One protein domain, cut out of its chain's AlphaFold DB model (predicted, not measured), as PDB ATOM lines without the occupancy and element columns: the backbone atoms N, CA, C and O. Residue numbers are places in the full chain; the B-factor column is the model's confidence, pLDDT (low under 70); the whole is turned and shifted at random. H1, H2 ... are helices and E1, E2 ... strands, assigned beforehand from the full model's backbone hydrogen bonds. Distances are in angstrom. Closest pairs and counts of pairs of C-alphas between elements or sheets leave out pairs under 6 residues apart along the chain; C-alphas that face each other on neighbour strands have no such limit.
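What this domain is: This is residues 3 to 152 of the 189 residues of the protein "Galactose-1-phosphate uridylyltransferase" of Candidatus Bathyarchaeota archaeon (UniProt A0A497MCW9). With little regular structure, the domain pairs a four-strand sheet, E3 E5 E7 E6, covered on one face by long helix H2, with a small sheet, E2 E1 E4, towards one end. The 150 printed residues run E1 E2 H1 E3 E4 E5 H2 E6 E7; both sheets are antiparallel, the class mixed, with 58 residues in named elements. It is compact, radius of gyration of the C-alphas 17.1 A, spanning 52 by 34 by 29 A.

Where its parts are: E1, residues 3 to 6, begins at C-alpha (37.388, 4.118, 35.542). E2 is 11 to 15, H1 17 to 21, E3 47 to 50, E4 73 to 75, E5 79 to 84, H2 98 to 116 with 26.3 A, E6 123 to 127. E7, 142 to 148, 19.7 A, ends at C-alpha (34.168, 8.507, 26.487).

How they stand to each other: Hairpin E1 and E2 has N 4 and O 13 within hydrogen-bond range, 2.9 A. H2 is on the larger sheet, height 9.6 A, two layers, along the strands.

The domain as a whole: No cut; residues 18 to 25, 27 and 132 to 137 are under 70.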
ATOM      1  N   LEU A   3      36.791   4.998  36.536       93.75
ATOM      2  CA  LEU A   3      37.388   4.118  35.542       93.75
ATOM      3  C   LEU A   3      38.477   3.300  36.221       93.75
ATOM      4  O   LEU A   3      39.369   3.876  36.845       93.75
ATOM      5  N   ARG A   4      38.436   1.980  36.054       94.31
ATOM      6  CA  ARG A   4      39.484   1.064  36.513       94.31
ATOM      7  C   ARG A   4      40.216   0.485  35.314       94.31
ATOM      8  O   ARG A   4      39.587   0.133  34.320       94.31
ATOM      9  N   TRP A   5      41.537   0.438  35.381       93.94
ATOM     10  CA  TRP A   5      42.360  -0.155  34.337       93.94
ATOM     11  C   TRP A   5      42.490  -1.662  34.544       93.94
ATOM     12  O   TRP A   5      42.929  -2.095  35.608       93.94
ATOM     13  N   ASP A   6      42.167  -2.431  33.510       94.12
ATOM     14  CA  ASP A   6      42.506  -3.845  33.410       94.12
ATOM     15  C   ASP A   6      43.910  -3.981  32.785       94.12
ATOM     16  O   ASP A   6      44.093  -3.623  31.615       94.12
ATOM     17  N   PRO A   7      44.921  -4.467  33.533       93.69
ATOM     18  CA  PRO A   7      46.276  -4.616  33.013       93.69
ATOM     19  C   PRO A   7      46.448  -5.799  32.053       93.69
ATOM     20  O   PRO A   7      47.372  -5.758  31.243       93.69
ATOM     21  N   ILE A   8      45.584  -6.816  32.110       94.62
ATOM     22  CA  ILE A   8      45.656  -8.006  31.252       94.62
ATOM     23  C   ILE A   8      45.189  -7.639  29.847       94.62
ATOM     24  O   ILE A   8      45.889  -7.881  28.865       94.62
ATOM     25  N   LEU A   9      44.019  -7.008  29.752       93.06
ATOM     26  CA  LEU A   9      43.416  -6.643  28.468       93.06
ATOM     27  C   LEU A   9      43.898  -5.282  27.957       93.06
ATOM     28  O   LEU A   9      43.764  -4.964  26.777       93.06
ATOM     29  N   SER A  10      44.506  -4.482  28.834       91.19
ATOM     30  CA  SER A  10      44.859  -3.092  28.564       91.19
ATOM     31  C   SER A  10      43.643  -2.218  28.224       91.19
ATOM     32  O   SER A  10      43.640  -1.454  27.246       91.19
ATOM     33  N   GLU A  11      42.608  -2.303  29.061       93.44
ATOM     34  CA  GLU A  11      41.308  -1.666  28.834       93.44
ATOM     35  C   GLU A  11      40.819  -0.870  30.050       93.44
ATOM     36  O   GLU A  11      41.210  -1.117  31.188       93.44
ATOM     37  N   TRP A  12      39.961   0.123  29.804       93.06
ATOM     38  CA  TRP A  12      39.277   0.858  30.868       93.06
ATOM     39  C   TRP A  12      37.893   0.264  31.100       93.06
ATOM     40  O   TRP A  12      37.081   0.200  30.178       93.06
ATOM     41  N   ILE A  13      37.613  -0.090  32.348       93.25
ATOM     42  CA  ILE A  13      36.320  -0.580  32.818       93.25
ATOM     43  C   ILE A  13      35.610   0.561  33.540       93.25
ATOM     44  O   ILE A  13      36.173   1.193  34.435       93.25
ATOM     45  N   ILE A  14      34.359   0.822  33.160       93.75
ATOM     46  CA  ILE A  14      33.519   1.828  33.812       93.75
ATOM     47  C   ILE A  14      32.829   1.192  35.018       93.75
ATOM     48  O   ILE A  14      32.033   0.266  34.867       93.75
ATOM     49  N   VAL A  15      33.094   1.717  36.214       90.69
ATOM     50  CA  VAL A  15      32.502   1.246  37.469       90.69
ATOM     51  C   VAL A  15      31.566   2.317  38.028       90.69
ATOM     52  O   VAL A  15      31.991   3.374  38.501       90.69
ATOM     53  N   SER A  16      30.262   2.033  37.994       84.94
ATOM     54  CA  SER A  16      29.209   2.904  38.529       84.94
ATOM     55  C   SER A  16      28.334   2.142  39.524       84.94
ATOM     56  O   SER A  16      27.470   1.355  39.136       84.94
ATOM     57  N   GLY A  17      28.562   2.372  40.823       73.38
ATOM     58  CA  GLY A  17      27.825   1.710  41.908       73.38
ATOM     59  C   GLY A  17      26.350   2.115  41.999       73.38
ATOM     60  O   GLY A  17      25.515   1.331  42.449       73.38
ATOM     61  N   GLU A  18      25.994   3.301  41.503       68.75
ATOM     62  CA  GLU A  18      24.614   3.797  41.520       68.75
ATOM     63  C   GLU A  18      23.673   3.024  40.589       68.75
ATOM     64  O   GLU A  18      22.461   3.084  40.776       68.75
ATOM     65  N   ARG A  19      24.192   2.232  39.637       63.31
ATOM     66  CA  ARG A  19      23.347   1.395  38.770       63.31
ATOM     67  C   ARG A  19      22.480   0.404  39.549       63.31
ATOM     68  O   ARG A  19      21.376   0.114  39.102       63.31
ATOM     69  N   ARG A  20      22.927  -0.068  40.723       62.88
ATOM     70  CA  ARG A  20      22.108  -0.928  41.601       62.88
ATOM     71  C   ARG A  20      20.873  -0.212  42.157       62.88
ATOM     72  O   ARG A  20      19.920  -0.880  42.527       62.88
ATOM     73  N   LYS A  21      20.884   1.124  42.215       64.44
ATOM     74  CA  LYS A  21      19.779   1.946  42.728       64.44
ATOM     75  C   LYS A  21      18.734   2.279  41.659       64.44
ATOM     76  O   LYS A  21      17.825   3.055  41.944       64.44
ATOM     77  N   ARG A  22      18.857   1.748  40.433       67.81
ATOM     78  CA  ARG A  22      17.848   1.958  39.390       67.81
ATOM     79  C   ARG A  22      16.528   1.337  39.869       67.81
ATOM     80  O   ARG A  22      16.499   0.125  40.078       67.81
ATOM     81  N   PRO A  23      15.462   2.131  40.062       67.12
ATOM     82  CA  PRO A  23      14.191   1.591  40.504       67.12
ATOM     83  C   PRO A  23      13.623   0.683  39.415       67.12
ATOM     84  O   PRO A  23      13.776   0.956  38.218       67.12
ATOM     85  N   LEU A  24      12.942  -0.381  39.835       68.75
ATOM     86  CA  LEU A  24      11.999  -1.069  38.965       68.75
ATOM     87  C   LEU A  24      10.869  -0.076  38.685       68.75
ATOM     88  O   LEU A  24      10.186   0.366  39.610       68.75
ATOM     89  N   LEU A  25      10.738   0.346  37.430       69.88
ATOM     90  CA  LEU A  25       9.673   1.266  37.046       69.88
ATOM     91  C   LEU A  25       8.321   0.536  37.127       69.88
ATOM     92  O   LEU A  25       8.263  -0.655  36.806       69.88
ATOM     93  N   PRO A  26       7.237   1.217  37.544       75.75
ATOM     94  CA  PRO A  26       5.889   0.658  37.478       75.75
ATOM     95  C   PRO A  26       5.558   0.169  36.061       75.75
ATOM     96  O   PRO A  26       5.965   0.806  35.092       75.75
ATOM     97  N   GLN A  27       4.776  -0.913  35.932       67.44
ATOM     98  CA  GLN A  27       4.473  -1.555  34.637       67.44
ATOM     99  C   GLN A  27       3.876  -0.613  33.573       67.44
ATOM    100  O   GLN A  27       4.037  -0.882  32.390       67.44
ATOM    101  N   ASN A  28       3.258   0.503  33.975       73.50
ATOM    102  CA  ASN A  28       2.610   1.468  33.075       73.50
ATOM    103  C   ASN A  28       3.278   2.854  33.073       73.50
ATOM    104  O   ASN A  28       2.668   3.838  32.659       73.50
ATOM    105  N   PHE A  29       4.508   2.966  33.579       84.94
ATOM    106  CA  PHE A  29       5.231   4.234  33.607       84.94
ATOM    107  C   PHE A  29       6.344   4.256  32.558       84.94
ATOM    108  O   PHE A  29       7.300   3.483  32.631       84.94
ATOM    109  N   CYS A  30       6.260   5.206  31.627       90.19
ATOM    110  CA  CYS A  30       7.320   5.482  30.666       90.19
ATOM    111  C   CYS A  30       7.889   6.893  30.890       90.19
ATOM    112  O   CYS A  30       7.155   7.868  30.705       90.19
ATOM    113  N   PRO A  31       9.194   7.037  31.199       91.12
ATOM    114  CA  PRO A  31       9.815   8.348  31.376       91.12
ATOM    115  C   PRO A  31       9.934   9.141  30.065       91.12
ATOM    116  O   PRO A  31      10.188  10.339  30.106       91.12
ATOM    117  N   PHE A  32       9.749   8.503  28.907       93.88
ATOM    118  CA  PHE A  32       9.942   9.117  27.589       93.88
ATOM    119  C   PHE A  32       8.626   9.452  26.871       93.88
ATOM    120  O   PHE A  32       8.646  10.048  25.794       93.88
ATOM    121  N   CYS A  33       7.479   9.112  27.470       93.38
ATOM    122  CA  CYS A  33       6.175   9.522  26.955       93.38
ATOM    123  C   CYS A  33       5.960  11.034  27.136       93.38
ATOM    124  O   CYS A  33       6.408  11.583  28.140       93.38
ATOM    125  N   PRO A  34       5.210  11.714  26.243       91.06
ATOM    126  CA  PRO A  34       4.961  13.162  26.314       91.06
ATOM    127  C   PRO A  34       4.378  13.694  27.634       91.06
ATOM    128  O   PRO A  34       4.499  14.883  27.913       91.06
ATOM    129  N   SER A  35       3.727  12.841  28.427       87.88
ATOM    130  CA  SER A  35       3.172  13.176  29.745       87.88
ATOM    131  C   SER A  35       4.189  13.111  30.891       87.88
ATOM    132  O   SER A  35       3.873  13.536  31.999       87.88
ATOM    133  N   SER A  36       5.384  12.570  30.649       90.12
ATOM    134  CA  SER A  36       6.441  12.430  31.651       90.12
ATOM    135  C   SER A  36       7.104  13.768  31.973       90.12
ATOM    136  O   SER A  36       7.263  14.632  31.114       90.12
ATOM    137  N   GLU A  37       7.567  13.913  33.212       89.44
ATOM    138  CA  GLU A  37       8.337  15.077  33.660       89.44
ATOM    139  C   GLU A  37       9.760  15.121  33.080       89.44
ATOM    140  O   GLU A  37      10.377  16.184  33.055       89.44
ATOM    141  N   GLU A  38      10.290  13.988  32.597       88.25
ATOM    142  CA  GLU A  38      11.635  13.928  32.002       88.25
ATOM    143  C   GLU A  38      11.681  14.492  30.568       88.25
ATOM    144  O   GLU A  38      12.766  14.728  30.038       88.25
ATOM    145  N   VAL A  39      10.524  14.743  29.939       92.94
ATOM    146  CA  VAL A  39      10.426  15.325  28.592       92.94
ATOM    147  C   VAL A  39       9.819  16.734  28.621       92.94
ATOM    148  O   VAL A  39       9.054  17.079  29.523       92.94
ATOM    149  N   PRO A  40      10.111  17.593  27.627       91.19
ATOM    150  CA  PRO A  40       9.485  18.905  27.531       91.19
ATOM    151  C   PRO A  40       7.963  18.808  27.351       91.19
ATOM    152  O   PRO A  40       7.484  18.028  26.532       91.19
ATOM    153  N   ARG A  41       7.210  19.706  28.003       88.56
ATOM    154  CA  ARG A  41       5.747  19.840  27.809       88.56
ATOM    155  C   ARG A  41       5.342  20.338  26.412       88.56
ATOM    156  O   ARG A  41       4.178  20.248  26.034       88.56
ATOM    157  N   LYS A  42       6.282  20.908  25.651       89.19
ATOM    158  CA  LYS A  42       6.059  21.361  24.268       89.19
ATOM    159  C   LYS A  42       6.136  20.186  23.294       89.19
ATOM    160  O   LYS A  42       6.825  19.212  23.562       89.19
ATOM    161  N   LYS A  43       5.505  20.310  22.123       90.50
ATOM    162  CA  LYS A  43       5.629  19.308  21.051       90.50
ATOM    163  C   LYS A  43       7.097  19.136  20.634       90.50
ATOM    164  O   LYS A  43       7.811  20.120  20.443       90.50
ATOM    165  N   TRP A  44       7.517  17.888  20.460       94.06
ATOM    166  CA  TRP A  44       8.853  17.494  20.013       94.06
ATOM    167  C   TRP A  44       8.757  16.292  19.067       94.06
ATOM    168  O   TRP A  44       7.755  15.579  19.065       94.06
ATOM    169  N   ARG A  45       9.785  16.099  18.231       92.94
ATOM    170  CA  ARG A  45       9.885  14.955  17.305       92.94
ATOM    171  C   ARG A  45      10.886  13.925  17.804       92.94
ATOM    172  O   ARG A  45      10.520  12.785  18.014       92.94
ATOM    173  N   THR A  46      12.108  14.364  18.081       96.69
ATOM    174  CA  THR A  46      13.151  13.577  18.742       96.69
ATOM    175  C   THR A  46      13.796  14.422  19.840       96.69
ATOM    176  O   THR A  46      13.752  15.655  19.773       96.69
ATOM    177  N   LEU A  47      14.342  13.781  20.872       96.94
ATOM    178  CA  LEU A  47      14.960  14.449  22.019       96.94
ATOM    179  C   LEU A  47      16.285  13.791  22.375       96.94
ATOM    180  O   LEU A  47      16.385  12.568  22.351       96.94
ATOM    181  N   SER A  48      17.255  14.601  22.797       97.44
ATOM    182  CA  SER A  48      18.364  14.126  23.622       97.44
ATOM    183  C   SER A  48      18.124  14.557  25.064       97.44
ATOM    184  O   SER A  48      17.845  15.729  25.325       97.44
ATOM    185  N   LEU A  49      18.215  13.606  25.989       96.69
ATOM    186  CA  LEU A  49      18.034  13.812  27.421       96.69
ATOM    187  C   LEU A  49      19.274  13.307  28.170       96.69
ATOM    188  O   LEU A  49      19.814  12.254  27.811       96.69
ATOM    189  N   PRO A  50      19.722  13.981  29.244       95.38
ATOM    190  CA  PRO A  50      20.733  13.424  30.133       95.38
ATOM    191  C   PRO A  50      20.269  12.078  30.696       95.38
ATOM    192  O   PRO A  50      19.138  11.936  31.157       95.38
ATOM    193  N   ASN A  51      21.140  11.071  30.688       93.19
ATOM    194  CA  ASN A  51      20.793   9.782  31.271       93.19
ATOM    195  C   ASN A  51      20.688   9.912  32.801       93.19
ATOM    196  O   ASN A  51      21.654  10.310  33.451       93.19
ATOM    197  N   ARG A  52      19.542   9.528  33.377       90.06
ATOM    198  CA  ARG A  52      19.270   9.596  34.825       90.06
ATOM    199  C   ARG A  52      20.192   8.716  35.676       90.06
ATOM    200  O   ARG A  52      20.479   9.054  36.821       90.06
ATOM    201  N   PHE A  53      20.683   7.611  35.117       89.44
ATOM    202  CA  PHE A  53      21.614   6.684  35.771       89.44
ATOM    203  C   PHE A  53      22.885   6.546  34.929       89.44
ATOM    204  O   PHE A  53      23.178   5.469  34.389       89.44
ATOM    205  N   PRO A  54      23.640   7.642  34.761       92.81
ATOM    206  CA  PRO A  54      24.699   7.688  33.779       92.81
ATOM    207  C   PRO A  54      25.870   6.801  34.217       92.81
ATOM    208  O   PRO A  54      26.146   6.630  35.407       92.81
ATOM    209  N   ALA A  55      26.580   6.218  33.253       92.75
ATOM    210  CA  ALA A  55      27.811   5.475  33.529       92.75
ATOM    211  C   ALA A  55      29.024   6.413  33.694       92.75
ATOM    212  O   ALA A  55      30.012   6.036  34.319       92.75
ATOM    213  N   LEU A  56      28.933   7.625  33.139       94.88
ATOM    214  CA  LEU A  56      29.963   8.662  33.113       94.88
ATOM    215  C   LEU A  56      29.323  10.017  33.426       94.88
ATOM    216  O   LEU A  56      28.175  10.249  33.056       94.88
ATOM    217  N   ARG A  57      30.055  10.930  34.062       95.00
ATOM    218  CA  ARG A  57      29.563  12.279  34.395       95.00
ATOM    219  C   ARG A  57      30.552  13.347  33.969       95.00
ATOM    220  O   ARG A  57      31.743  13.077  33.883       95.00
ATOM    221  N   GLU A  58      30.084  14.572  33.756       94.25
ATOM    222  CA  GLU A  58      30.975  15.692  33.423       94.25
ATOM    223  C   GLU A  58      31.901  16.047  34.590       94.25
ATOM    224  O   GLU A  58      33.099  16.248  34.398       94.25
ATOM    225  N   ASN A  59      31.342  16.026  35.801       93.88
ATOM    226  CA  ASN A  59      32.034  16.279  37.060       93.88
ATOM    227  C   ASN A  59      31.885  15.048  37.975       93.88
ATOM    228  O   ASN A  59      31.045  15.042  38.877       93.88
ATOM    229  N   PRO A  60      32.603  13.945  37.691       92.88
ATOM    230  CA  PRO A  60      32.555  12.744  38.520       92.88
ATOM    231  C   PRO A  60      33.300  12.970  39.851       92.88
ATOM    232  O   PRO A  60      34.250  13.756  39.886       92.88
ATOM    233  N   PRO A  61      32.931  12.256  40.931       91.69
ATOM    234  CA  PRO A  61      33.733  12.245  42.151       91.69
ATOM    235  C   PRO A  61      35.117  11.637  41.886       91.69
ATOM    236  O   PRO A  61      35.345  10.970  40.869       91.69
ATOM    237  N   LEU A  62      36.038  11.848  42.824       90.88
ATOM    238  CA  LEU A  62      37.324  11.160  42.801       90.88
ATOM    239  C   LEU A  62      37.128   9.636  42.939       90.88
ATOM    240  O   LEU A  62      36.127   9.201  43.512       90.88
ATOM    241  N   PRO A  63      38.055   8.824  42.397       90.25
ATOM    242  CA  PRO A  63      38.061   7.380  42.606       90.25
ATOM    243  C   PRO A  63      38.083   7.011  44.090       90.25
ATOM    244  O   PRO A  63      38.763   7.668  44.878       90.25
ATOM    245  N   ASP A  64      37.385   5.934  44.446       84.81
ATOM    246  CA  ASP A  64      37.299   5.448  45.831       84.81
ATOM    247  C   ASP A  64      38.572   4.679  46.229       84.81
ATOM    248  O   ASP A  64      38.923   4.567  47.403       84.81
ATOM    249  N   VAL A  65      39.281   4.138  45.232       82.81
ATOM    250  CA  VAL A  65      40.505   3.351  45.407       82.81
ATOM    251  C   VAL A  65      41.722   4.203  45.071       82.81
ATOM    252  O   VAL A  65      41.735   4.910  44.063       82.81
ATOM    253  N   LYS A  66      42.784   4.099  45.878       85.38
ATOM    254  CA  LYS A  66      44.061   4.757  45.587       85.38
ATOM    255  C   LYS A  66      44.746   4.047  44.409       85.38
ATOM    256  O   LYS A  66      44.953   2.839  44.492       85.38
ATOM    257  N   PRO A  67      45.104   4.759  43.327       88.31
ATOM    258  CA  PRO A  67      45.782   4.140  42.197       88.31
ATOM    259  C   PRO A  67      47.199   3.712  42.576       88.31
ATOM    260  O   PRO A  67      47.894   4.423  43.306       88.31
ATOM    261  N   ASP A  68      47.652   2.606  41.993       90.56
ATOM    262  CA  ASP A  68      49.061   2.218  41.968       90.56
ATOM    263  C   ASP A  68      49.558   2.033  40.519       90.56
ATOM    264  O   ASP A  68      48.898   2.421  39.546       90.56
ATOM    265  N   ARG A  69      50.775   1.496  40.361       89.19
ATOM    266  CA  ARG A  69      51.402   1.295  39.048       89.19
ATOM    267  C   ARG A  69      50.668   0.259  38.187       89.19
ATOM    268  O   ARG A  69      50.638   0.417  36.965       89.19
ATOM    269  N   LEU A  70      50.119  -0.787  38.797       92.31
ATOM    270  CA  LEU A  70      49.423  -1.886  38.136       92.31
ATOM    271  C   LEU A  70      47.927  -1.574  37.987       92.31
ATOM    272  O   LEU A  70      47.391  -1.602  36.875       92.31
ATOM    273  N   TYR A  71      47.273  -1.205  39.088       91.62
ATOM    274  CA  TYR A  71      45.851  -0.887  39.166       91.62
ATOM    275  C   TYR A  71      45.640   0.622  39.121       91.62
ATOM    276  O   TYR A  71      45.563   1.328  40.128       91.62
ATOM    277  N   ARG A  72      45.536   1.132  37.895       93.12
ATOM    278  CA  ARG A  72      45.285   2.554  37.654       93.12
ATOM    279  C   ARG A  72      43.791   2.839  37.774       93.12
ATOM    280  O   ARG A  72      42.978   2.136  37.174       93.12
ATOM    281  N   CYS A  73      43.433   3.918  38.457       93.06
ATOM    282  CA  CYS A  73      42.071   4.440  38.488       93.06
ATOM    283  C   CYS A  73      42.046   5.920  38.101       93.06
ATOM    284  O   CYS A  73      43.039   6.639  38.255       93.06
ATOM    285  N   LYS A  74      40.920   6.369  37.544       92.69
ATOM    286  CA  LYS A  74      40.672   7.774  37.196       92.69
ATOM    287  C   LYS A  74      39.191   8.112  37.371       92.69
ATOM    288  O   LYS A  74      38.361   7.204  37.289       92.69
ATOM    289  N   PRO A  75      38.831   9.391  37.567       93.94
ATOM    290  CA  PRO A  75      37.430   9.788  37.580       93.94
ATOM    291  C   PRO A  75      36.718   9.378  36.280       93.94
ATOM    292  O   PRO A  75      37.287   9.487  35.189       93.94
ATOM    293  N   ALA A  76      35.468   8.921  36.386       94.62
ATOM    294  CA  ALA A  76      34.622   8.504  35.259       94.62
ATOM    295  C   ALA A  76      34.065   9.694  34.463       94.62
ATOM    296  O   ALA A  76      32.852   9.891  34.366       94.62
ATOM    297  N   LYS A  77      34.973  10.515  33.925       96.62
ATOM    298  CA  LYS A  77      34.629  11.759  33.235       96.62
ATOM    299  C   LYS A  77      34.075  11.460  31.846       96.62
ATOM    300  O   LYS A  77      34.740  10.798  31.063       96.62
ATOM    301  N   GLY A  78      32.890  11.946  31.513       97.00
ATOM    302  CA  GLY A  78      32.252  11.701  30.219       97.00
ATOM    303  C   GLY A  78      30.809  12.182  30.206       97.00
ATOM    304  O   GLY A  78      30.392  12.904  31.107       97.00
ATOM    305  N   VAL A  79      30.049  11.789  29.188       97.81
ATOM    306  CA  VAL A  79      28.627  12.146  29.069       97.81
ATOM    307  C   VAL A  79      27.832  10.911  28.666       97.81
ATOM    308  O   VAL A  79      28.281  10.140  27.819       97.81
ATOM    309  N   CYS A  80      26.665  10.720  29.277       97.62
ATOM    310  CA  CYS A  80      25.697   9.704  28.881       97.62
ATOM    311  C   CYS A  80      24.358  10.380  28.584       97.62
ATOM    312  O   CYS A  80      23.780  11.008  29.469       97.62
ATOM    313  N   GLU A  81      23.850  10.197  27.372       97.88
ATOM    314  CA  GLU A  81      22.552  10.710  26.927       97.88
ATOM    315  C   GLU A  81      21.650   9.561  26.475       97.88
ATOM    316  O   GLU A  81      22.123   8.487  26.087       97.88
ATOM    317  N   VAL A  82      20.344   9.795  26.539       96.75
ATOM    318  CA  VAL A  82      19.305   8.971  25.923       96.75
ATOM    319  C   VAL A  82      18.715   9.760  24.766       96.75
ATOM    320  O   VAL A  82      18.370  10.928  24.931       96.75
ATOM    321  N   ILE A  83      18.590   9.118  23.607       97.50
ATOM    322  CA  ILE A  83      17.988   9.710  22.415       97.50
ATOM    323  C   ILE A  83      16.607   9.108  22.229       97.50
ATOM    324  O   ILE A  83      16.503   7.944  21.863       97.50
ATOM    325  N   VAL A  84      15.554   9.878  22.474       96.94
ATOM    326  CA  VAL A  84      14.175   9.430  22.264       96.94
ATOM    327  C   VAL A  84      13.803   9.686  20.808       96.94
ATOM    328  O   VAL A  84      13.855  10.830  20.347       96.94
ATOM    329  N   TYR A  85      13.463   8.635  20.062       97.12
ATOM    330  CA  TYR A  85      13.297   8.742  18.608       97.12
ATOM    331  C   TYR A  85      11.988   9.419  18.197       97.12
ATOM    332  O   TYR A  85      11.959  10.136  17.202       97.12
ATOM    333  N   THR A  86      10.918   9.199  18.960       96.62
ATOM    334  CA  THR A  86       9.565   9.682  18.655       96.62
ATOM    335  C   THR A  86       8.740   9.827  19.937       96.62
ATOM    336  O   THR A  86       9.017   9.119  20.908       96.62
ATOM    337  N   PRO A  87       7.714  10.698  19.988       95.69
ATOM    338  CA  PRO A  87       6.732  10.699  21.076       95.69
ATOM    339  C   PRO A  87       5.822   9.458  21.082       95.69
ATOM    340  O   PRO A  87       5.138   9.228  22.079       95.69
ATOM    341  N   ARG A  88       5.789   8.669  19.995       95.00
ATOM    342  CA  ARG A  88       4.976   7.448  19.883       95.00
ATOM    343  C   ARG A  88       5.598   6.307  20.697       95.00
ATOM    344  O   ARG A  88       6.695   5.862  20.380       95.00
ATOM    345  N   HIS A  89       4.888   5.831  21.722       92.88
ATOM    346  CA  HIS A  89       5.388   4.802  22.640       92.88
ATOM    347  C   HIS A  89       5.610   3.445  21.964       92.88
ATOM    348  O   HIS A  89       6.676   2.859  22.107       92.88
ATOM    349  N   ASP A  90       4.624   2.988  21.192       91.06
ATOM    350  CA  ASP A  90       4.591   1.632  20.624       91.06
ATOM    351  C   ASP A  90       5.279   1.520  19.254       91.06
ATOM    352  O   ASP A  90       5.140   0.518  18.558       91.06
ATOM    353  N   ALA A  91       5.992   2.564  18.831       93.06
ATOM    354  CA  ALA A  91       6.716   2.560  17.568       93.06
ATOM    355  C   ALA A  91       8.102   1.921  17.724       93.06
ATOM    356  O   ALA A  91       8.679   1.845  18.806       93.06
ATOM    357  N   SER A  92       8.701   1.538  16.607       92.38
ATOM    358  CA  SER A  92      10.125   1.254  16.503       92.38
ATOM    359  C   SER A  92      10.768   2.125  15.429       92.38
ATOM    360  O   SER A  92      10.072   2.790  14.665       92.38
ATOM    361  N   LEU A  93      12.103   2.118  15.338       92.19
ATOM    362  CA  LEU A  93      12.821   2.866  14.297       92.19
ATOM    363  C   LEU A  93      12.333   2.523  12.874       92.19
ATOM    364  O   LEU A  93      12.337   3.390  12.008       92.19
ATOM    365  N   ALA A  94      11.886   1.282  12.646       93.25
ATOM    366  CA  ALA A  94      11.378   0.820  11.354       93.25
ATOM    367  C   ALA A  94       9.957   1.325  11.028       93.25
ATOM    368  O   ALA A  94       9.570   1.317   9.866       93.25
ATOM    369  N   ASP A  95       9.202   1.781  12.032       95.38
ATOM    370  CA  ASP A  95       7.831   2.301  11.881       95.38
ATOM    371  C   ASP A  95       7.802   3.827  11.679       95.38
ATOM    372  O   ASP A  95       6.736   4.457  11.647       95.38
ATOM    373  N   LEU A  96       8.982   4.448  11.632       96.31
ATOM    374  CA  LEU A  96       9.145   5.883  11.456       96.31
ATOM    375  C   LEU A  96       9.164   6.251   9.973       96.31
ATOM    376  O   LEU A  96       9.688   5.510   9.140       96.31
ATOM    377  N   THR A  97       8.636   7.431   9.640       97.75
ATOM    378  CA  THR A  97       8.778   7.962   8.276       97.75
ATOM    379  C   THR A  97      10.233   8.332   7.987       97.75
ATOM    380  O   THR A  97      11.044   8.524   8.897       97.75
ATOM    381  N   VAL A  98      10.577   8.499   6.708       97.81
ATOM    382  CA  VAL A  98      11.925   8.924   6.299       97.81
ATOM    383  C   VAL A  98      12.311  10.256   6.955       97.81
ATOM    384  O   VAL A  98      13.445  10.422   7.399       97.81
ATOM    385  N   GLU A  99      11.374  11.194   7.082       97.69
ATOM    386  CA  GLU A  99      11.581  12.495   7.723       97.69
ATOM    387  C   GLU A  99      11.795  12.371   9.239       97.69
ATOM    388  O   GLU A  99      12.606  13.104   9.819       97.69
ATOM    389  N   GLU A 100      11.090  11.446   9.894       97.19
ATOM    390  CA  GLU A 100      11.293  11.134  11.311       97.19
ATOM    391  C   GLU A 100      12.677  10.502  11.533       97.19
ATOM    392  O   GLU A 100      13.436  10.981  12.377       97.19
ATOM    393  N   ILE A 101      13.062   9.510  10.722       97.81
ATOM    394  CA  ILE A 101      14.394   8.881  10.770       97.81
ATOM    395  C   ILE A 101      15.487   9.919  10.512       97.81
ATOM    396  O   ILE A 101      16.478   9.978  11.244       97.81
ATOM    397  N   LYS A 102      15.301  10.787   9.513       98.00
ATOM    398  CA  LYS A 102      16.226  11.888   9.239       98.00
ATOM    399  C   LYS A 102      16.390  12.782  10.468       98.00
ATOM    400  O   LYS A 102      17.516  13.130  10.802       98.00
ATOM    401  N   SER A 103      15.299  13.109  11.162       97.62
ATOM    402  CA  SER A 103      15.352  13.926  12.381       97.62
ATOM    403  C   SER A 103      16.211  13.266  13.470       97.62
ATOM    404  O   SER A 103      16.995  13.949  14.127       97.62
ATOM    405  N   VAL A 104      16.123  11.940  13.628       97.75
ATOM    406  CA  VAL A 104      16.972  11.172  14.559       97.75
ATOM    407  C   VAL A 104      18.448  11.228  14.144       97.75
ATOM    408  O   VAL A 104      19.310  11.505  14.978       97.75
ATOM    409  N   ILE A 105      18.754  11.023  12.858       98.19
ATOM    410  CA  ILE A 105      20.131  11.062  12.328       98.19
ATOM    411  C   ILE A 105      20.737  12.471  12.420       98.19
ATOM    412  O   ILE A 105      21.924  12.620  12.731       98.19
ATOM    413  N   ASP A 106      19.939  13.510  12.169       98.38
ATOM    414  CA  ASP A 106      20.352  14.905  12.322       98.38
ATOM    415  C   ASP A 106      20.730  15.180  13.784       98.38
ATOM    416  O   ASP A 106      21.820  15.698  14.045       98.38
ATOM    417  N   LEU A 107      19.893  14.746  14.736       98.38
ATOM    418  CA  LEU A 107      20.180  14.872  16.164       98.38
ATOM    419  C   LEU A 107      21.442  14.090  16.557       98.38
ATOM    420  O   LEU A 107      22.304  14.630  17.249       98.38
ATOM    421  N   TRP A 108      21.617  12.849  16.093       98.38
ATOM    422  CA  TRP A 108      22.859  12.093  16.307       98.38
ATOM    423  C   TRP A 108      24.087  12.850  15.805       98.38
ATOM    424  O   TRP A 108      25.093  12.933  16.507       98.38
ATOM    425  N   SER A 109      23.998  13.433  14.611       98.50
ATOM    426  CA  SER A 109      25.085  14.195  13.995       98.50
ATOM    427  C   SER A 109      25.416  15.465  14.780       98.50
ATOM    428  O   SER A 109      26.591  15.805  14.944       98.50
ATOM    429  N   GLU A 110      24.395  16.164  15.274       98.50
ATOM    430  CA  GLU A 110      24.536  17.332  16.141       98.50
ATOM    431  C   GLU A 110      25.223  16.958  17.458       98.50
ATOM    432  O   GLU A 110      26.290  17.500  17.769       98.50
ATOM    433  N   ARG A 111      24.678  15.971  18.187       98.50
ATOM    434  CA  ARG A 111      25.239  15.502  19.463       98.50
ATOM    435  C   ARG A 111      26.667  14.993  19.297       98.50
ATOM    436  O   ARG A 111      27.531  15.333  20.102       98.50
ATOM    437  N   PHE A 112      26.953  14.234  18.236       98.62
ATOM    438  CA  PHE A 112      28.300  13.738  17.943       98.62
ATOM    439  C   PHE A 112      29.313  14.880  17.817       98.62
ATOM    440  O   PHE A 112      30.385  14.830  18.425       98.62
ATOM    441  N   LYS A 113      28.969  15.927  17.058       98.50
ATOM    442  CA  LYS A 113      29.836  17.096  16.863       98.50
ATOM    443  C   LYS A 113      29.994  17.902  18.146       98.50
ATOM    444  O   LYS A 113      31.108  18.314  18.454       98.50
ATOM    445  N   GLU A 114      28.916  18.143  18.885       98.44
ATOM    446  CA  GLU A 114      28.979  18.918  20.125       98.44
ATOM    447  C   GLU A 114      29.805  18.207  21.200       98.44
ATOM    448  O   GLU A 114      30.751  18.782  21.739       98.44
ATOM    449  N   LEU A 115      29.501  16.938  21.477       98.44
ATOM    450  CA  LEU A 115      30.223  16.146  22.470       98.44
ATOM    451  C   LEU A 115      31.682  15.931  22.054       98.44
ATOM    452  O   LEU A 115      32.577  16.006  22.895       98.44
ATOM    453  N   GLY A 116      31.935  15.725  20.759       98.06
ATOM    454  CA  GLY A 116      33.277  15.549  20.206       98.06
ATOM    455  C   GLY A 116      34.156  16.805  20.239       98.06
ATOM    456  O   GLY A 116      35.374  16.681  20.146       98.06
ATOM    457  N   ARG A 117      33.580  18.006  20.400       98.19
ATOM    458  CA  ARG A 117      34.344  19.259  20.571       98.19
ATOM    459  C   ARG A 117      34.923  19.430  21.974       98.19
ATOM    460  O   ARG A 117      35.776  20.290  22.171       98.19
ATOM    461  N   ARG A 118      34.470  18.640  22.949       97.75
ATOM    462  CA  ARG A 118      34.979  18.697  24.321       97.75
ATOM    463  C   ARG A 118      36.380  18.084  24.371       97.75
ATOM    464  O   ARG A 118      36.573  16.933  23.994       97.75
ATOM    465  N   ASP A 119      37.351  18.835  24.874       97.06
ATOM    466  CA  ASP A 119      38.784  18.494  24.894       97.06
ATOM    467  C   ASP A 119      39.114  17.137  25.559       97.06
ATOM    468  O   ASP A 119      40.010  16.394  25.122       97.06
ATOM    469  N   TYR A 120      38.363  16.790  26.605       96.00
ATOM    470  CA  TYR A 120      38.510  15.547  27.353       96.00
ATOM    471  C   TYR A 120      37.811  14.349  26.703       96.00
ATOM    472  O   TYR A 120      38.115  13.223  27.090       96.00
ATOM    473  N   ILE A 121      36.920  14.546  25.725       98.06
ATOM    474  CA  ILE A 121      36.243  13.458  25.008       98.06
ATOM    475  C   ILE A 121      37.140  12.954  23.876       98.06
ATOM    476  O   ILE A 121      37.690  13.721  23.091       98.06
ATOM    477  N   LYS A 122      37.312  11.632  23.799       97.38
ATOM    478  CA  LYS A 122      38.134  10.962  22.776       97.38
ATOM    479  C   LYS A 122      37.321  10.096  21.824       97.38
ATOM    480  O   LYS A 122      37.827   9.745  20.761       97.38
ATOM    481  N   TYR A 123      36.098   9.731  22.196       98.12
ATOM    482  CA  TYR A 123      35.213   8.938  21.354       98.12
ATOM    483  C   TYR A 123      33.753   9.180  21.732       98.12
ATOM    484  O   TYR A 123      33.428   9.188  22.919       98.12
ATOM    485  N   VAL A 124      32.879   9.343  20.741       98.56
ATOM    486  CA  VAL A 124      31.428   9.427  20.939       98.56
ATOM    487  C   VAL A 124      30.803   8.174  20.345       98.56
ATOM    488  O   VAL A 124      30.925   7.923  19.148       98.56
ATOM    489  N   PHE A 125      30.171   7.374  21.196       98.25
ATOM    490  CA  PHE A 125      29.552   6.111  20.829       98.25
ATOM    491  C   PHE A 125      28.035   6.250  20.857       98.25
ATOM    492  O   PHE A 125      27.451   6.408  21.928       98.25
ATOM    493  N   ILE A 126      27.420   6.205  19.680       98.25
ATOM    494  CA  ILE A 126      25.967   6.212  19.498       98.25
ATOM    495  C   ILE A 126      25.540   4.769  19.247       98.25
ATOM    496  O   ILE A 126      26.111   4.109  18.380       98.25
ATOM    497  N   PHE A 127      24.583   4.271  20.022       96.38
ATOM    498  CA  PHE A 127      24.134   2.885  19.932       96.38
ATOM    499  C   PHE A 127      22.679   2.731  20.369       96.38
ATOM    500  O   PHE A 127      22.123   3.585  21.058       96.38
ATOM    501  N   GLU A 128      22.077   1.610  19.995       93.56
ATOM    502  CA  GLU A 128      20.730   1.215  20.390       93.56
ATOM    503  C   GLU A 128      20.773  -0.206  20.939       93.56
ATOM    504  O   GLU A 128      21.422  -1.083  20.369       93.56
ATOM    505  N   ASN A 129      20.051  -0.432  22.032       88.25
ATOM    506  CA  ASN A 129      19.674  -1.770  22.457       88.25
ATOM    507  C   ASN A 129      18.166  -1.882  22.221       88.25
ATOM    508  O   ASN A 129      17.415  -1.087  22.783       88.25
ATOM    509  N   LYS A 130      17.725  -2.853  21.414       82.00
ATOM    510  CA  LYS A 130      16.309  -3.096  21.102       82.00
ATOM    511  C   LYS A 130      15.877  -4.508  21.503       82.00
ATOM    512  O   LYS A 130      16.447  -5.492  21.043       82.00
ATOM    513  N   GLY A 131      14.807  -4.592  22.293       72.69
ATOM    514  CA  GLY A 131      14.135  -5.844  22.647       72.69
ATOM    515  C   GLY A 131      14.375  -6.304  24.087       72.69
ATOM    516  O   GLY A 131      15.493  -6.279  24.605       72.69
ATOM    517  N   ARG A 132      13.302  -6.778  24.730       68.50
ATOM    518  CA  ARG A 132      13.317  -7.231  26.133       68.50
ATOM    519  C   ARG A 132      14.295  -8.383  26.383       68.50
ATOM    520  O   ARG A 132      14.927  -8.427  27.434       68.50
ATOM    521  N   ILE A 133      14.476  -9.263  25.393       67.88
ATOM    522  CA  ILE A 133      15.379 -10.427  25.461       67.88
ATOM    523  C   ILE A 133      16.844 -10.005  25.665       67.88
ATOM    524  O   ILE A 133      17.598 -10.724  26.313       67.88
ATOM    525  N   ILE A 134      17.245  -8.822  25.185       67.81
ATOM    526  CA  ILE A 134      18.614  -8.302  25.343       67.81
ATOM    527  C   ILE A 134      18.738  -7.262  26.470       67.81
ATOM    528  O   ILE A 134      19.675  -6.465  26.494       67.81
ATOM    529  N   GLY A 135      17.802  -7.267  27.427       60.19
ATOM    530  CA  GLY A 135      17.882  -6.451  28.645       60.19
ATOM    531  C   GLY A 135      17.321  -5.032  28.518       60.19
ATOM    532  O   GLY A 135      17.579  -4.192  29.384       60.19
ATOM    533  N   VAL A 136      16.545  -4.743  27.469       63.19
ATOM    534  CA  VAL A 136      15.808  -3.479  27.348       63.19
ATOM    535  C   VAL A 136      14.567  -3.540  28.230       63.19
ATOM    536  O   VAL A 136      13.658  -4.325  27.992       63.19
ATOM    537  N   THR A 137      14.533  -2.708  29.268       65.31
ATOM    538  CA  THR A 137      13.406  -2.635  30.215       65.31
ATOM    539  C   THR A 137      12.368  -1.575  29.843       65.31
ATOM    540  O   THR A 137      11.382  -1.426  30.551       65.31
ATOM    541  N   LEU A 138      12.631  -0.776  28.804       78.94
ATOM    542  CA  LEU A 138      11.780   0.319  28.343       78.94
ATOM    543  C   LEU A 138      11.480   0.112  26.862       78.94
ATOM    544  O   LEU A 138      12.397   0.198  26.051       78.94
ATOM    545  N   ASP A 139      10.218  -0.147  26.529       85.88
ATOM    546  CA  ASP A 139       9.817  -0.459  25.152       85.88
ATOM    547  C   ASP A 139       9.809   0.775  24.238       85.88
ATOM    548  O   ASP A 139       9.965   0.640  23.027       85.88
ATOM    549  N   HIS A 140       9.703   1.977  24.818       92.56
ATOM    550  CA  HIS A 140       9.689   3.238  24.073       92.56
ATOM    551  C   HIS A 140      10.940   3.358  23.186       92.56
ATOM    552  O   HIS A 140      12.048   3.244  23.715       92.56
ATOM    553  N   PRO A 141      10.820   3.637  21.879       94.44
ATOM    554  CA  PRO A 141      11.953   3.645  20.955       94.44
ATOM    555  C   PRO A 141      12.994   4.709  21.318       94.44
ATOM    556  O   PRO A 141      12.738   5.919  21.262       94.44
ATOM    557  N   HIS A 142      14.186   4.245  21.699       95.50
ATOM    558  CA  HIS A 142      15.285   5.103  22.111       95.50
ATOM    559  C   HIS A 142      16.659   4.494  21.818       95.50
ATOM    560  O   HIS A 142      16.862   3.285  21.891       95.50
ATOM    561  N   GLY A 143      17.623   5.373  21.569       95.88
ATOM    562  CA  GLY A 143      19.047   5.073  21.534       95.88
ATOM    563  C   GLY A 143      19.774   5.693  22.723       95.88
ATOM    564  O   GLY A 143      19.183   6.320  23.608       95.88
ATOM    565  N   GLN A 144      21.089   5.539  22.746       97.12
ATOM    566  CA  GLN A 144      21.966   6.093  23.768       97.12
ATOM    567  C   GLN A 144      23.226   6.676  23.134       97.12
ATOM    568  O   GLN A 144      23.703   6.198  22.104       97.12
ATOM    569  N   ILE A 145      23.787   7.697  23.781       98.50
ATOM    570  CA  ILE A 145      25.094   8.255  23.422       98.50
ATOM    571  C   ILE A 145      26.003   8.219  24.634       98.50
ATOM    572  O   ILE A 145      25.673   8.768  25.684       98.50
ATOM    573  N   TYR A 146      27.153   7.564  24.500       98.00
ATOM    574  CA  TYR A 146      28.209   7.556  25.504       98.00
ATOM    575  C   TYR A 146      29.430   8.280  24.932       98.00
ATOM    576  O   TYR A 146      30.065   7.813  23.988       98.00
ATOM    577  N   ALA A 147      29.767   9.431  25.508       98.19
ATOM    578  CA  ALA A 147      30.976  10.174  25.185       98.19
ATOM    579  C   ALA A 147      32.082   9.798  26.179       98.19
ATOM    580  O   ALA A 147      32.022  10.137  27.365       98.19
ATOM    581  N   PHE A 148      33.086   9.074  25.691       97.50
ATOM    582  CA  PHE A 148      34.168   8.507  26.487       97.50
ATOM    583  C   PHE A 148      35.394   9.425  26.540       97.50
ATOM    584  O   PHE A 148      35.763  10.019  25.521       97.50
ATOM    585  N   PRO A 149      36.128   9.449  27.669       96.06
ATOM    586  CA  PRO A 149      37.407  10.147  27.771       96.06
ATOM    587  C   PRO A 149      38.583   9.305  27.240       96.06
ATOM    588  O   PRO A 149      39.752   9.665  27.376       96.06
ATOM    589  N   PHE A 150      38.288   8.141  26.660       94.81
ATOM    590  CA  PHE A 150      39.240   7.213  26.066       94.81
ATOM    591  C   PHE A 150      38.647   6.607  24.792       94.81
ATOM    592  O   PHE A 150      37.435   6.590  24.604       94.81
ATOM    593  N   ILE A 151      39.505   6.078  23.921       96.00
ATOM    594  CA  ILE A 151      39.059   5.311  22.752       96.00
ATOM    595  C   ILE A 151      38.764   3.872  23.203       96.00
ATOM    596  O   ILE A 151      39.666   3.254  23.789       96.00
ATOM    597  N   PRO A 152      37.561   3.325  22.943       95.12
ATOM    598  CA  PRO A 152      37.231   1.951  23.298       95.12
ATOM    599  C   PRO A 152      38.185   0.923  22.663       95.12
ATOM    600  O   PRO A 152      38.712   1.162  21.572       95.12
TER     601      PRO A 152